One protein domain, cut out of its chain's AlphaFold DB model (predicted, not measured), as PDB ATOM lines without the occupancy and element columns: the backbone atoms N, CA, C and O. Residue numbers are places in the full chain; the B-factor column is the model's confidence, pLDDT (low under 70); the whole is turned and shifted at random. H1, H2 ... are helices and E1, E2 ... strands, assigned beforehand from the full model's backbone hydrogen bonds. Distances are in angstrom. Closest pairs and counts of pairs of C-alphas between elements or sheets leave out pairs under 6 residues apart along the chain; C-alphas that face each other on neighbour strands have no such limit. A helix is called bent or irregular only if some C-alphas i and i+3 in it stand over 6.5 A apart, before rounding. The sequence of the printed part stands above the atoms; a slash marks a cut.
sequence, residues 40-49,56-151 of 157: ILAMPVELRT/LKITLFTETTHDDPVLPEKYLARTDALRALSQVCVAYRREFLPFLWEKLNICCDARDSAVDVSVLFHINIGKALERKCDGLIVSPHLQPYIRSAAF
ATOM      1  N   ILE A  40     114.221  85.345 108.088       89.38
ATOM      2  CA  ILE A  40     113.391  85.956 109.134       89.38
ATOM      3  C   ILE A  40     111.904  85.718 108.848       89.38
ATOM      4  O   ILE A  40     111.148  85.500 109.785       89.38
ATOM      5  N   LEU A  41     111.483  85.697 107.577       90.50
ATOM      6  CA  LEU A  41     110.077  85.509 107.191       90.50
ATOM      7  C   LEU A  41     109.547  84.091 107.435       90.50
ATOM      8  O   LEU A  41     108.340  83.916 107.539       90.50
ATOM      9  N   ALA A  42     110.431  83.096 107.567       92.38
ATOM     10  CA  ALA A  42     110.034  81.739 107.941       92.38
ATOM     11  C   ALA A  42     109.618  81.630 109.420       92.38
ATOM     12  O   ALA A  42     109.029  80.628 109.824       92.38
ATOM     13  N   MET A  43     109.946  82.635 110.239       91.69
ATOM     14  CA  MET A  43     109.605  82.651 111.657       91.69
ATOM     15  C   MET A  43     108.164  83.134 111.883       91.69
ATOM     16  O   MET A  43     107.673  83.990 111.136       91.69
ATOM     17  N   PRO A  44     107.503  82.660 112.956       92.69
ATOM     18  CA  PRO A  44     106.230  83.208 113.413       92.69
ATOM     19  C   PRO A  44     106.265  84.737 113.531       92.69
ATOM     20  O   PRO A  44     107.299  85.334 113.849       92.69
ATOM     21  N   VAL A  45     105.135  85.388 113.240       88.44
ATOM     22  CA  VAL A  45     105.032  86.859 113.253       88.44
ATOM     23  C   VAL A  45     105.371  87.438 114.624       88.44
ATOM     24  O   VAL A  45     106.027  88.470 114.698       88.44
ATOM     25  N   GLU A  46     105.026  86.715 115.683       91.62
ATOM     26  CA  GLU A  46     105.242  87.072 117.077       91.62
ATOM     27  C   GLU A  46     106.737  87.249 117.373       91.62
ATOM     28  O   GLU A  46     107.146  88.280 117.906       91.62
ATOM     29  N   LEU A  47     107.575  86.307 116.925       93.00
ATOM     30  CA  LEU A  47     109.029  86.386 117.105       93.00
ATOM     31  C   LEU A  47     109.643  87.508 116.269       93.00
ATOM     32  O   LEU A  47     110.570  88.186 116.706       93.00
ATOM     33  N   ARG A  48     109.119  87.740 115.059       90.62
ATOM     34  CA  ARG A  48     109.570  88.856 114.217       90.62
ATOM     35  C   ARG A  48     109.286  90.194 114.895       90.62
ATOM     36  O   ARG A  48     110.161  91.057 114.924       90.62
ATOM     37  N   THR A  49     108.092  90.353 115.465       86.94
ATOM     38  CA  THR A  49     107.734  91.553 116.227       86.94
ATOM     39  C   THR A  49     108.562  91.689 117.497       86.94
ATOM     40  O   THR A  49     109.045  92.780 117.768       86.94
ATOM     41  N   LEU A  56     115.226 100.441 120.431       88.69
ATOM     42  CA  LEU A  56     114.699 101.650 121.060       88.69
ATOM     43  C   LEU A  56     113.600 102.278 120.194       88.69
ATOM     44  O   LEU A  56     113.750 102.455 118.983       88.69
ATOM     45  N   LYS A  57     112.483 102.619 120.839       83.81
ATOM     46  CA  LYS A  57     111.317 103.246 120.215       83.81
ATOM     47  C   LYS A  57     111.129 104.642 120.784       83.81
ATOM     48  O   LYS A  57     111.254 104.834 121.989       83.81
ATOM     49  N   ILE A  58     110.761 105.577 119.916       82.81
ATOM     50  CA  ILE A  58     110.276 106.891 120.333       82.81
ATOM     51  C   ILE A  58     108.816 106.720 120.759       82.81
ATOM     52  O   ILE A  58     107.969 106.259 119.984       82.81
ATOM     53  N   THR A  59     108.547 107.026 122.018       81.06
ATOM     54  CA  THR A  59     107.226 107.030 122.653       81.06
ATOM     55  C   THR A  59     106.902 108.444 123.130       81.06
ATOM     56  O   THR A  59     107.776 109.303 123.144       81.06
ATOM     57  N   LEU A  60     105.657 108.682 123.554       71.19
ATOM     58  CA  LEU A  60     105.249 109.970 124.134       71.19
ATOM     59  C   LEU A  60     106.068 110.343 125.380       71.19
ATOM     60  O   LEU A  60     106.246 111.511 125.667       71.19
ATOM     61  N   PHE A  61     106.614 109.347 126.081       75.44
ATOM     62  CA  PHE A  61     107.444 109.537 127.273       75.44
ATOM     63  C   PHE A  61     108.941 109.606 126.953       75.44
ATOM     64  O   PHE A  61     109.778 109.462 127.840       75.44
ATOM     65  N   THR A  62     109.306 109.706 125.673       78.75
ATOM     66  CA  THR A  62     110.707 109.881 125.291       78.75
ATOM     67  C   THR A  62     111.048 111.355 125.414       78.75
ATOM     68  O   THR A  62     110.772 112.138 124.510       78.75
ATOM     69  N   GLU A  63     111.628 111.709 126.553       73.38
ATOM     70  CA  GLU A  63     112.014 113.077 126.873       73.38
ATOM     71  C   GLU A  63     113.444 113.377 126.414       73.38
ATOM     72  O   GLU A  63     114.338 112.526 126.454       73.38
ATOM     73  N   THR A  64     113.648 114.623 126.000       71.88
ATOM     74  CA  THR A  64     114.955 115.215 125.710       71.88
ATOM     75  C   THR A  64     115.121 116.459 126.568       71.88
ATOM     76  O   THR A  64     114.168 117.218 126.752       71.88
ATOM     77  N   THR A  65     116.320 116.684 127.096       72.44
ATOM     78  CA  THR A  65     116.631 117.899 127.859       72.44
ATOM     79  C   THR A  65     116.642 119.122 126.947       72.44
ATOM     80  O   THR A  65     117.015 119.013 125.784       72.44
ATOM     81  N   HIS A  66     116.309 120.304 127.470       67.56
ATOM     82  CA  HIS A  66     116.364 121.549 126.692       67.56
ATOM     83  C   HIS A  66     117.768 121.831 126.118       67.56
ATOM     84  O   HIS A  66     117.889 122.399 125.034       67.56
ATOM     85  N   ASP A  67     118.824 121.408 126.817       67.06
ATOM     86  CA  ASP A  67     120.210 121.583 126.371       67.06
ATOM     87  C   ASP A  67     120.571 120.691 125.169       67.06
ATOM     88  O   ASP A  67     121.409 121.072 124.351       67.06
ATOM     89  N   ASP A  68     119.892 119.547 125.026       70.62
ATOM     90  CA  ASP A  68     120.060 118.587 123.929       70.62
ATOM     91  C   ASP A  68     118.682 118.114 123.428       70.62
ATOM     92  O   ASP A  68     118.206 117.036 123.795       70.62
ATOM     93  N   PRO A  69     117.987 118.950 122.634       72.62
ATOM     94  CA  PRO A  69     116.607 118.717 122.205       72.62
ATOM     95  C   PRO A  69     116.485 117.681 121.074       72.62
ATOM     96  O   PRO A  69     115.429 117.559 120.446       72.62
ATOM     97  N   VAL A  70     117.567 116.966 120.756       77.00
ATOM     98  CA  VAL A  70     117.634 116.006 119.653       77.00
ATOM     99  C   VAL A  70     117.870 114.604 120.190       77.00
ATOM    100  O   VAL A  70     118.687 114.371 121.073       77.00
ATOM    101  N   LEU A  71     117.141 113.626 119.645       81.56
ATOM    102  CA  LEU A  71     117.311 112.250 120.086       81.56
ATOM    103  C   LEU A  71     118.631 111.664 119.584       81.56
ATOM    104  O   LEU A  71     118.923 111.767 118.386       81.56
ATOM    105  N   PRO A  72     119.360 110.928 120.445       81.12
ATOM    106  CA  PRO A  72     120.613 110.305 120.053       81.12
ATOM    107  C   PRO A  72     120.437 109.294 118.912       81.12
ATOM    108  O   PRO A  72     119.399 108.631 118.795       81.12
ATOM    109  N   GLU A  73     121.505 109.076 118.139       82.19
ATOM    110  CA  GLU A  73     121.533 108.180 116.968       82.19
ATOM    111  C   GLU A  73     121.030 106.755 117.269       82.19
ATOM    112  O   GLU A  73     120.463 106.090 116.405       82.19
ATOM    113  N   LYS A  74     121.140 106.281 118.516       85.38
ATOM    114  CA  LYS A  74     120.618 104.968 118.942       85.38
ATOM    115  C   LYS A  74     119.127 104.757 118.628       85.38
ATOM    116  O   LYS A  74     118.713 103.620 118.408       85.38
ATOM    117  N   TYR A  75     118.325 105.824 118.559       85.44
ATOM    118  CA  TYR A  75     116.908 105.754 118.171       85.44
ATOM    119  C   TYR A  75     116.704 105.540 116.658       85.44
ATOM    120  O   TYR A  75     115.638 105.091 116.230       85.44
ATOM    121  N   LEU A  76     117.730 105.786 115.835       87.06
ATOM    122  CA  LEU A  76     117.711 105.489 114.401       87.06
ATOM    123  C   LEU A  76     117.940 104.009 114.095       87.06
ATOM    124  O   LEU A  76     117.467 103.546 113.059       87.06
ATOM    125  N   ALA A  77     118.552 103.247 115.008       90.50
ATOM    126  CA  ALA A  77     118.903 101.842 114.789       90.50
ATOM    127  C   ALA A  77     117.722 100.999 114.274       90.50
ATOM    128  O   ALA A  77     117.876 100.235 113.321       90.50
ATOM    129  N   ARG A  78     116.517 101.193 114.834       91.00
ATOM    130  CA  ARG A  78     115.297 100.519 114.354       91.00
ATOM    131  C   ARG A  78     114.968 100.888 112.909       91.00
ATOM    132  O   ARG A  78     114.613 100.030 112.105       91.00
ATOM    133  N   THR A  79     115.039 102.180 112.602       89.81
ATOM    134  CA  THR A  79     114.702 102.729 111.283       89.81
ATOM    135  C   THR A  79     115.679 102.206 110.237       89.81
ATOM    136  O   THR A  79     115.261 101.798 109.158       89.81
ATOM    137  N   ASP A  80     116.965 102.150 110.568       90.50
ATOM    138  CA  ASP A  80     117.996 101.662 109.657       90.50
ATOM    139  C   ASP A  80     117.941 100.151 109.469       90.50
ATOM    140  O   ASP A  80     118.062  99.687 108.338       90.50
ATOM    141  N   ALA A  81     117.657  99.387 110.527       93.19
ATOM    142  CA  ALA A  81     117.416  97.953 110.412       93.19
ATOM    143  C   ALA A  81     116.220  97.665 109.490       93.19
ATOM    144  O   ALA A  81     116.335  96.871 108.559       93.19
ATOM    145  N   LEU A  82     115.088  98.349 109.687       92.81
ATOM    146  CA  LEU A  82     113.902  98.185 108.840       92.81
ATOM    147  C   LEU A  82     114.147  98.628 107.394       92.81
ATOM    148  O   LEU A  82     113.714  97.947 106.463       92.81
ATOM    149  N   ARG A  83     114.881  99.728 107.192       91.75
ATOM    150  CA  ARG A  83     115.294 100.184 105.861       91.75
ATOM    151  C   ARG A  83     116.169  99.138 105.179       91.75
ATOM    152  O   ARG A  83     115.848  98.736 104.064       91.75
ATOM    153  N   ALA A  84     117.210  98.652 105.849       93.94
ATOM    154  CA  ALA A  84     118.093  97.619 105.320       93.94
ATOM    155  C   ALA A  84     117.314  96.341 104.977       93.94
ATOM    156  O   ALA A  84     117.442  95.828 103.868       93.94
ATOM    157  N   LEU A  85     116.434  95.879 105.873       92.88
ATOM    158  CA  LEU A  85     115.575  94.718 105.636       92.88
ATOM    159  C   LEU A  85     114.697  94.912 104.395       92.88
ATOM    160  O   LEU A  85     114.666  94.038 103.533       92.88
ATOM    161  N   SER A  86     114.049  96.069 104.250       92.25
ATOM    162  CA  SER A  86     113.182  96.368 103.100       92.25
ATOM    163  C   SER A  86     113.912  96.383 101.746       92.25
ATOM    164  O   SER A  86     113.279  96.233 100.699       92.25
ATOM    165  N   GLN A  87     115.240  96.525 101.752       91.19
ATOM    166  CA  GLN A  87     116.079  96.527 100.553       91.19
ATOM    167  C   GLN A  87     116.598  95.133 100.162       91.19
ATOM    168  O   GLN A  87     117.100  94.975  99.053       91.19
ATOM    169  N   VAL A  88     116.453  94.110 101.017       91.88
ATOM    170  CA  VAL A  88     117.002  92.761 100.769       91.88
ATOM    171  C   VAL A  88     116.321  92.067  99.587       91.88
ATOM    172  O   VAL A  88     116.983  91.545  98.693       91.88
ATOM    173  N   CYS A  89     114.989  91.995  99.596       90.44
ATOM    174  CA  CYS A  89     114.209  91.381  98.523       90.44
ATOM    175  C   CYS A  89     112.749  91.838  98.565       90.44
ATOM    176  O   CYS A  89     112.298  92.408  99.553       90.44
ATOM    177  N   VAL A  90     111.985  91.513  97.520       89.69
ATOM    178  CA  VAL A  90     110.551  91.832  97.398       89.69
ATOM    179  C   VAL A  90     109.740  91.359  98.604       89.69
ATOM    180  O   VAL A  90     108.918  92.104  99.131       89.69
ATOM    181  N   ALA A  91     109.981  90.127  99.065       89.94
ATOM    182  CA  ALA A  91     109.260  89.557 100.199       89.94
ATOM    183  C   ALA A  91     109.507  90.369 101.481       89.94
ATOM    184  O   ALA A  91     108.569  90.711 102.194       89.94
ATOM    185  N   TYR A  92     110.764  90.742 101.726       92.12
ATOM    186  CA  TYR A  92     111.135  91.574 102.865       92.12
ATOM    187  C   TYR A  92     110.614  93.004 102.716       92.12
ATOM    188  O   TYR A  92     110.164  93.586 103.696       92.12
ATOM    189  N   ARG A  93     110.627  93.573 101.508       90.62
ATOM    190  CA  ARG A  93     110.044  94.891 101.246       90.62
ATOM    191  C   ARG A  93     108.570  94.910 101.635       90.62
ATOM    192  O   ARG A  93     108.170  95.747 102.429       90.62
ATOM    193  N   ARG A  94     107.784  93.948 101.149       87.81
ATOM    194  CA  ARG A  94     106.350  93.840 101.463       87.81
ATOM    195  C   ARG A  94     106.075  93.705 102.959       87.81
ATOM    196  O   ARG A  94     105.081  94.248 103.429       87.81
ATOM    197  N   GLU A  95     106.942  93.000 103.681       89.56
ATOM    198  CA  GLU A  95     106.780  92.792 105.118       89.56
ATOM    199  C   GLU A  95     107.235  94.002 105.945       89.56
ATOM    200  O   GLU A  95     106.503  94.459 106.814       89.56
ATOM    201  N   PHE A  96     108.435  94.531 105.688       91.44
ATOM    202  CA  PHE A  96     109.116  95.491 106.567       91.44
ATOM    203  C   PHE A  96     108.936  96.956 106.169       91.44
ATOM    204  O   PHE A  96     109.023  97.829 107.033       91.44
ATOM    205  N   LEU A  97     108.646  97.248 104.897       89.88
ATOM    206  CA  LEU A  97     108.372  98.614 104.445       89.88
ATOM    207  C   LEU A  97     107.161  99.238 105.169       89.88
ATOM    208  O   LEU A  97     107.284 100.381 105.608       89.88
ATOM    209  N   PRO A  98     106.042  98.518 105.410       89.50
ATOM    210  CA  PRO A  98     104.951  99.043 106.230       89.50
ATOM    211  C   PRO A  98     105.406  99.442 107.641       89.50
ATOM    212  O   PRO A  98     105.088 100.535 108.096       89.50
ATOM    213  N   PHE A  99     106.209  98.609 108.315       88.62
ATOM    214  CA  PHE A  99     106.721  98.906 109.663       88.62
ATOM    215  C   PHE A  99     107.725 100.065 109.695       88.62
ATOM    216  O   PHE A  99     107.870 100.724 110.731       88.62
ATOM    217  N   LEU A 100     108.444 100.293 108.590       89.31
ATOM    218  CA  LEU A 100     109.348 101.430 108.425       89.31
ATOM    219  C   LEU A 100     108.570 102.746 108.331       89.31
ATOM    220  O   LEU A 100     108.967 103.731 108.947       89.31
ATOM    221  N   TRP A 101     107.477 102.755 107.565       88.38
ATOM    222  CA  TRP A 101     106.690 103.958 107.287       88.38
ATOM    223  C   TRP A 101     105.528 104.189 108.259       88.38
ATOM    224  O   TRP A 101     104.991 105.292 108.286       88.38
ATOM    225  N   GLU A 102     105.196 103.219 109.118       88.00
ATOM    226  CA  GLU A 102     104.177 103.366 110.170       88.00
ATOM    227  C   GLU A 102     104.424 104.585 111.070       88.00
ATOM    228  O   GLU A 102     103.481 105.295 111.443       88.00
ATOM    229  N   LYS A 103     105.697 104.832 111.404       84.69
ATOM    230  CA  LYS A 103     106.127 105.929 112.272       84.69
ATOM    231  C   LYS A 103     107.207 106.768 111.604       84.69
ATOM    232  O   LYS A 103     108.338 106.319 111.418       84.69
ATOM    233  N   LEU A 104     106.883 108.021 111.302       81.88
ATOM    234  CA  LEU A 104     107.854 108.983 110.792       81.88
ATOM    235  C   LEU A 104     108.652 109.592 111.951       81.88
ATOM    236  O   LEU A 104     108.178 110.496 112.627       81.88
ATOM    237  N   ASN A 105     109.882 109.113 112.155       82.31
ATOM    238  CA  ASN A 105     110.821 109.703 113.122       82.31
ATOM    239  C   ASN A 105     111.456 110.969 112.531       82.31
ATOM    240  O   ASN A 105     112.118 110.868 111.496       82.31
ATOM    241  N   ILE A 106     111.238 112.138 113.135       80.12
ATOM    242  CA  ILE A 106     111.719 113.432 112.606       80.12
ATOM    243  C   ILE A 106     112.776 114.067 113.531       80.12
ATOM    244  O   ILE A 106     113.634 114.804 113.062       80.12
ATOM    245  N   CYS A 107     112.760 113.728 114.822       75.12
ATOM    246  CA  CYS A 107     113.585 114.361 115.860       75.12
ATOM    247  C   CYS A 107     114.907 113.643 116.175       75.12
ATOM    248  O   CYS A 107     115.480 113.857 117.239       75.12
ATOM    249  N   CYS A 108     115.376 112.760 115.299       74.75
ATOM    250  CA  CYS A 108     116.663 112.094 115.482       74.75
ATOM    251  C   CYS A 108     117.802 112.927 114.899       74.75
ATOM    252  O   CYS A 108     117.617 113.573 113.864       74.75
ATOM    253  N   ASP A 109     118.975 112.839 115.524       69.75
ATOM    254  CA  ASP A 109     120.163 113.533 115.041       69.75
ATOM    255  C   ASP A 109     120.535 113.106 113.615       69.75
ATOM    256  O   ASP A 109     120.421 111.936 113.226       69.75
ATOM    257  N   ALA A 110     120.965 114.079 112.817       65.56
ATOM    258  CA  ALA A 110     121.537 113.802 111.517       65.56
ATOM    259  C   ALA A 110     122.959 113.283 111.735       65.56
ATOM    260  O   ALA A 110     123.802 113.995 112.276       65.56
ATOM    261  N   ARG A 111     123.221 112.054 111.272       64.00
ATOM    262  CA  ARG A 111     124.577 111.501 111.188       64.00
ATOM    263  C   ARG A 111     125.467 112.551 110.500       64.00
ATOM    264  O   ARG A 111     125.124 112.977 109.398       64.00
ATOM    265  N   ASP A 112     126.529 112.983 111.178       57.28
ATOM    266  CA  ASP A 112     127.507 114.014 110.771       57.28
ATOM    267  C   ASP A 112     127.233 115.492 111.132       57.28
ATOM    268  O   ASP A 112     127.913 116.380 110.607       57.28
ATOM    269  N   SER A 113     126.338 115.812 112.075       54.47
ATOM    270  CA  SER A 113     126.295 117.187 112.609       54.47
ATOM    271  C   SER A 113     127.468 117.464 113.557       54.47
ATOM    272  O   SER A 113     127.342 117.424 114.772       54.47
ATOM    273  N   ALA A 114     128.624 117.827 112.998       53.34
ATOM    274  CA  ALA A 114     129.750 118.414 113.740       53.34
ATOM    275  C   ALA A 114     129.457 119.840 114.273       53.34
ATOM    276  O   ALA A 114     130.349 120.521 114.776       53.34
ATOM    277  N   VAL A 115     128.220 120.315 114.110       57.78
ATOM    278  CA  VAL A 115     127.740 121.644 114.492       57.78
ATOM    279  C   VAL A 115     126.802 121.477 115.675       57.78
ATOM    280  O   VAL A 115     125.972 120.577 115.647       57.78
ATOM    281  N   ASP A 116     126.928 122.358 116.665       58.31
ATOM    282  CA  ASP A 116     126.139 122.387 117.900       58.31
ATOM    283  C   ASP A 116     124.625 122.300 117.603       58.31
ATOM    284  O   ASP A 116     123.963 123.280 117.243       58.31
ATOM    285  N   VAL A 117     124.093 121.074 117.660       58.97
ATOM    286  CA  VAL A 117     122.759 120.701 117.159       58.97
ATOM    287  C   VAL A 117     121.658 121.403 117.960       58.97
ATOM    288  O   VAL A 117     120.588 121.709 117.427       58.97
ATOM    289  N   SER A 118     121.971 121.746 119.210       59.34
ATOM    290  CA  SER A 118     121.122 122.443 120.174       59.34
ATOM    291  C   SER A 118     120.559 123.772 119.646       59.34
ATOM    292  O   SER A 118     119.368 124.041 119.785       59.34
ATOM    293  N   VAL A 119     121.353 124.578 118.928       61.88
ATOM    294  CA  VAL A 119     120.915 125.927 118.504       61.88
ATOM    295  C   VAL A 119     119.993 125.888 117.275       61.88
ATOM    296  O   VAL A 119     119.151 126.768 117.089       61.88
ATOM    297  N   LEU A 120     120.106 124.856 116.431       72.88
ATOM    298  CA  LEU A 120     119.392 124.755 115.148       72.88
ATOM    299  C   LEU A 120     118.469 123.533 115.059       72.88
ATOM    300  O   LEU A 120     118.030 123.172 113.964       72.88
ATOM    301  N   PHE A 121     118.134 122.909 116.191       73.31
ATOM    302  CA  PHE A 121     117.340 121.678 116.219       73.31
ATOM    303  C   PHE A 121     116.006 121.824 115.471       73.31
ATOM    304  O   PHE A 121     115.632 120.956 114.686       73.31
ATOM    305  N   HIS A 122     115.324 122.963 115.626       75.31
ATOM    306  CA  HIS A 122     114.060 123.259 114.951       75.31
ATOM    307  C   HIS A 122     114.222 123.346 113.423       75.31
ATOM    308  O   HIS A 122     113.357 122.872 112.684       75.31
ATOM    309  N   ILE A 123     115.350 123.879 112.934       81.12
ATOM    310  CA  ILE A 123     115.673 123.898 111.499       81.12
ATOM    311  C   ILE A 123     115.936 122.476 111.004       81.12
ATOM    312  O   ILE A 123     115.472 122.106 109.927       81.12
ATOM    313  N   ASN A 124     116.654 121.666 111.780       77.75
ATOM    314  CA  ASN A 124     116.948 120.281 111.419       77.75
ATOM    315  C   ASN A 124     115.678 119.427 111.366       77.75
ATOM    316  O   ASN A 124     115.476 118.717 110.379       77.75
ATOM    317  N   ILE A 125     114.790 119.565 112.355       80.38
ATOM    318  CA  ILE A 125     113.458 118.944 112.372       80.38
ATOM    319  C   ILE A 125     112.654 119.394 111.153       80.38
ATOM    320  O   ILE A 125     112.123 118.551 110.431       80.38
ATOM    321  N   GLY A 126     112.610 120.701 110.873       82.12
ATOM    322  CA  GLY A 126     111.911 121.251 109.709       82.12
ATOM    323  C   GLY A 126     112.420 120.665 108.391       82.12
ATOM    324  O   GLY A 126     111.638 120.128 107.612       82.12
ATOM    325  N   LYS A 127     113.741 120.657 108.180       83.62
ATOM    326  CA  LYS A 127     114.369 120.077 106.981       83.62
ATOM    327  C   LYS A 127     114.182 118.564 106.884       83.62
ATOM    328  O   LYS A 127     114.158 118.025 105.780       83.62
ATOM    329  N   ALA A 128     114.155 117.847 108.007       81.94
ATOM    330  CA  ALA A 128     113.918 116.407 108.027       81.94
ATOM    331  C   ALA A 128     112.460 116.083 107.681       81.94
ATOM    332  O   ALA A 128     112.205 115.131 106.939       81.94
ATOM    333  N   LEU A 129     111.519 116.890 108.179       85.50
ATOM    334  CA  LEU A 129     110.108 116.807 107.831       85.50
ATOM    335  C   LEU A 129     109.895 117.109 106.347       85.50
ATOM    336  O   LEU A 129     109.290 116.293 105.665       85.50
ATOM    337  N   GLU A 130     110.448 118.212 105.843       87.75
ATOM    338  CA  GLU A 130     110.380 118.605 104.429       87.75
ATOM    339  C   GLU A 130     110.876 117.475 103.520       87.75
ATOM    340  O   GLU A 130     110.114 116.958 102.710       87.75
ATOM    341  N   ARG A 131     112.089 116.957 103.767       85.88
ATOM    342  CA  ARG A 131     112.651 115.820 103.016       85.88
ATOM    343  C   ARG A 131     111.750 114.583 103.019       85.88
ATOM    344  O   ARG A 131     111.662 113.878 102.014       85.88
ATOM    345  N   LYS A 132     111.112 114.274 104.151       85.44
ATOM    346  CA  LYS A 132     110.202 113.125 104.268       85.44
ATOM    347  C   LYS A 132     108.892 113.373 103.526       85.44
ATOM    348  O   LYS A 132     108.438 112.474 102.823       85.44
ATOM    349  N   CYS A 133     108.317 114.564 103.650       86.81
ATOM    350  CA  CYS A 133     107.112 114.970 102.931       86.81
ATOM    351  C   CYS A 133     107.336 114.970 101.415       86.81
ATOM    352  O   CYS A 133     106.542 114.370 100.696       86.81
ATOM    353  N   ASP A 134     108.444 115.532 100.936       88.50
ATOM    354  CA  ASP A 134     108.813 115.517  99.517       88.50
ATOM    355  C   ASP A 134     108.953 114.085  98.995       88.50
ATOM    356  O   ASP A 134     108.415 113.739  97.942       88.50
ATOM    357  N   GLY A 135     109.593 113.206  99.775       84.56
ATOM    358  CA  GLY A 135     109.681 111.782  99.454       84.56
ATOM    359  C   GLY A 135     108.311 111.109  99.301       84.56
ATOM    360  O   GLY A 135     108.134 110.269  98.417       84.56
ATOM    361  N   LEU A 136     107.323 111.501 100.111       86.19
ATOM    362  CA  LEU A 136     105.951 110.982 100.048       86.19
ATOM    363  C   LEU A 136     105.131 111.552  98.894       86.19
ATOM    364  O   LEU A 136     104.251 110.861  98.379       86.19
ATOM    365  N   ILE A 137     105.413 112.787  98.481       87.75
ATOM    366  CA  ILE A 137     104.825 113.384  97.278       87.75
ATOM    367  C   ILE A 137     105.324 112.627  96.042       87.75
ATOM    368  O   ILE A 137     104.529 112.274  95.173       87.75
ATOM    369  N   VAL A 138     106.626 112.321  95.990       88.81
ATOM    370  CA  VAL A 138     107.234 111.538  94.901       88.81
ATOM    371  C   VAL A 138     106.764 110.079  94.915       88.81
ATOM    372  O   VAL A 138     106.637 109.465  93.857       88.81
ATOM    373  N   SER A 139     106.467 109.526  96.096       86.38
ATOM    374  CA  SER A 139     106.087 108.117  96.282       86.38
ATOM    375  C   SER A 139     104.713 107.955  96.956       86.38
ATOM    376  O   SER A 139     104.637 107.538  98.116       86.38
ATOM    377  N   PRO A 140     103.597 108.207  96.240       84.12
ATOM    378  CA  PRO A 140     102.250 108.163  96.823       84.12
ATOM    379  C   PRO A 140     101.851 106.795  97.394       84.12
ATOM    380  O   PRO A 140     101.050 106.714  98.320       84.12
ATOM    381  N   HIS A 141     102.441 105.713  96.886       81.38
ATOM    382  CA  HIS A 141     102.193 104.342  97.345       81.38
ATOM    383  C   HIS A 141     102.657 104.076  98.789       81.38
ATOM    384  O   HIS A 141     102.311 103.045  99.363       81.38
ATOM    385  N   LEU A 142     103.438 104.983  99.386       82.81
ATOM    386  CA  LEU A 142     103.878 104.890 100.780       82.81
ATOM    387  C   LEU A 142     102.875 105.503 101.764       82.81
ATOM    388  O   LEU A 142     102.885 105.155 102.945       82.81
ATOM    389  N   GLN A 143     101.992 106.385 101.288       81.94
ATOM    390  CA  GLN A 143     101.010 107.088 102.118       81.94
ATOM    391  C   GLN A 143     100.102 106.152 102.936       81.94
ATOM    392  O   GLN A 143      99.907 106.439 104.117       81.94
ATOM    393  N   PRO A 144      99.607 105.012 102.401       84.88
ATOM    394  CA  PRO A 144      98.755 104.095 103.164       84.88
ATOM    395  C   PRO A 144      99.441 103.460 104.380       84.88
ATOM    396  O   PRO A 144      98.767 102.906 105.245       84.88
ATOM    397  N   TYR A 145     100.774 103.491 104.442       82.81
ATOM    398  CA  TYR A 145     101.522 102.921 105.557       82.81
ATOM    399  C   TYR A 145     101.678 103.877 106.731       82.81
ATOM    400  O   TYR A 145     101.945 103.415 107.836       82.81
ATOM    401  N   ILE A 146     101.514 105.185 106.525       84.25
ATOM    402  CA  ILE A 146     101.772 106.177 107.566       84.25
ATOM    403  C   ILE A 146     100.619 106.189 108.561       84.25
ATOM    404  O   ILE A 146      99.479 106.487 108.212       84.25
ATOM    405  N   ARG A 147     100.935 105.911 109.828       83.00
ATOM    406  CA  ARG A 147      99.971 105.970 110.933       83.00
ATOM    407  C   ARG A 147     100.213 107.168 111.842       83.00
ATOM    408  O   ARG A 147      99.264 107.742 112.363       83.00
ATOM    409  N   SER A 148     101.475 107.526 112.068       80.50
ATOM    410  CA  SER A 148     101.838 108.598 112.999       80.50
ATOM    411  C   SER A 148     103.180 109.241 112.652       80.50
ATOM    412  O   SER A 148     104.065 108.599 112.082       80.50
ATOM    413  N   ALA A 149     103.342 110.506 113.031       75.88
ATOM    414  CA  ALA A 149     104.623 111.202 113.035       75.88
ATOM    415  C   ALA A 149     105.070 111.386 114.488       75.88
ATOM    416  O   ALA A 149     104.284 111.829 115.323       75.88
ATOM    417  N   ALA A 150     106.304 110.990 114.793       69.19
ATOM    418  CA  ALA A 150     106.865 111.095 116.130       69.19
ATOM    419  C   ALA A 150     107.687 112.383 116.242       69.19
ATOM    420  O   ALA A 150     108.687 112.556 115.534       69.19
ATOM    421  N   PHE A 151     107.250 113.247 117.155       68.06
ATOM    422  CA  PHE A 151     107.947 114.448 117.598       68.06
ATOM    423  C   PHE A 151     108.419 114.242 119.044       68.06
ATOM    424  O   PHE A 151     107.778 113.499 119.785       68.06
TER     425      PHE A 151
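AT A GLANCE: This is residues 40 to 49 and 56 to 151 of the 157 residues of an uncharacterized protein of Psilocybe cyanescens (UniProt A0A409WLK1). A short strip of two parallel strands, E1 and E2, lies in the middle, with the helical hairpin of H2 and H3 on one side and the long helix H4 on the other; H5 folds back after H4 and packs on the last residues of H3. Residues 42 to 47, of which 45 to 47 belong to H1, stick out, and residues 56 to 76 form a long stretch with no named element. The printed part has 106 residues with five named helices and two named strands, in the order H1 H2 H3 E1 H4 H5 E2, and is mostly helix. It is only just compact, close to loose, with a radius of gyration of the C-alphas of 15.1 A and spans of 46, 31 and 25 A.

HOW THE PARTS SIT: E1, residues 103 to 105, and E2, residues 148 to 150, are parallel neighbours at 24 degrees; C-alphas 104 and 149 face each other at 4.5 A. N 104 and O 148, at 3.0 A, and N 150 and O 104, at 2.9 A, are within hydrogen-bond range. With H4, residues 117 to 138, and H5, residues 140 to 145, they make a strand-helix-strand unit, two parallel strands joined through helices, with a right-handed crossover. H4 is near E1, with 8 pairs of C-alphas within 10 A. H4 and H5 are close but not clearly touching; their closest C-alphas, of Leu 136 and Leu 142, are 6.5 A apart. H3, residues 90 to 101, touches H5 with residues 98 to 101 alone, the closest C-alphas being those of Pro 98 and Tyr 145, 5.2 A apart. Their lines are only just about perpendicular, at 72 degrees. H2, residues 77 to 88, and H3 form a helical hairpin at a shallow tilt of 27 degrees, opposite ways; the closest C-alphas, of Ser 86 and Arg 93, are 3.9 A apart. H1, residues 45 to 49, touches no helix. Every O i to N i+4 pair is within hydrogen-bond range in H1 and H2; the counts are 6 of 8 in H3, 16 of 18 in H4 and 0 of 2 in H5, where 2 of 3 O i to N i+3 pairs are within range.

IN THESE COORDINATES: E1 begins at C-alpha 103 (106.127, 105.929, 112.272) and is 6.1 A long; E2 is 6.4 A long and ends at C-alpha 150 (106.865, 111.095, 116.130). H4 is 28.6 A long, with a kink of 37 degrees near residue 124, and is irregular: C-alphas 119 and 122 are 8.2 A apart. H2 is 16.8 A long and H3 16.1 A. H3 and H5 are only just irregular, with C-alphas 95 and 98 6.6 A apart and C-alphas 141 and 144 6.8 A apart. H1 begins at C-alpha 45 (105.032, 86.859, 113.253).

THE WHOLE: The two C-alphas farthest apart, of Ala 42 and Val 119, are 46.7 A apart. Residues 50 to 55 are not printed, and C-alphas 49 and 56 are 13.2 A apart across the cut. The link from E1 to H4 is long, with 11 residues. The mean pLDDT of the printed part is 81.7; residues 66 to 67, 109 to 119 and 150 to 151 are under 70.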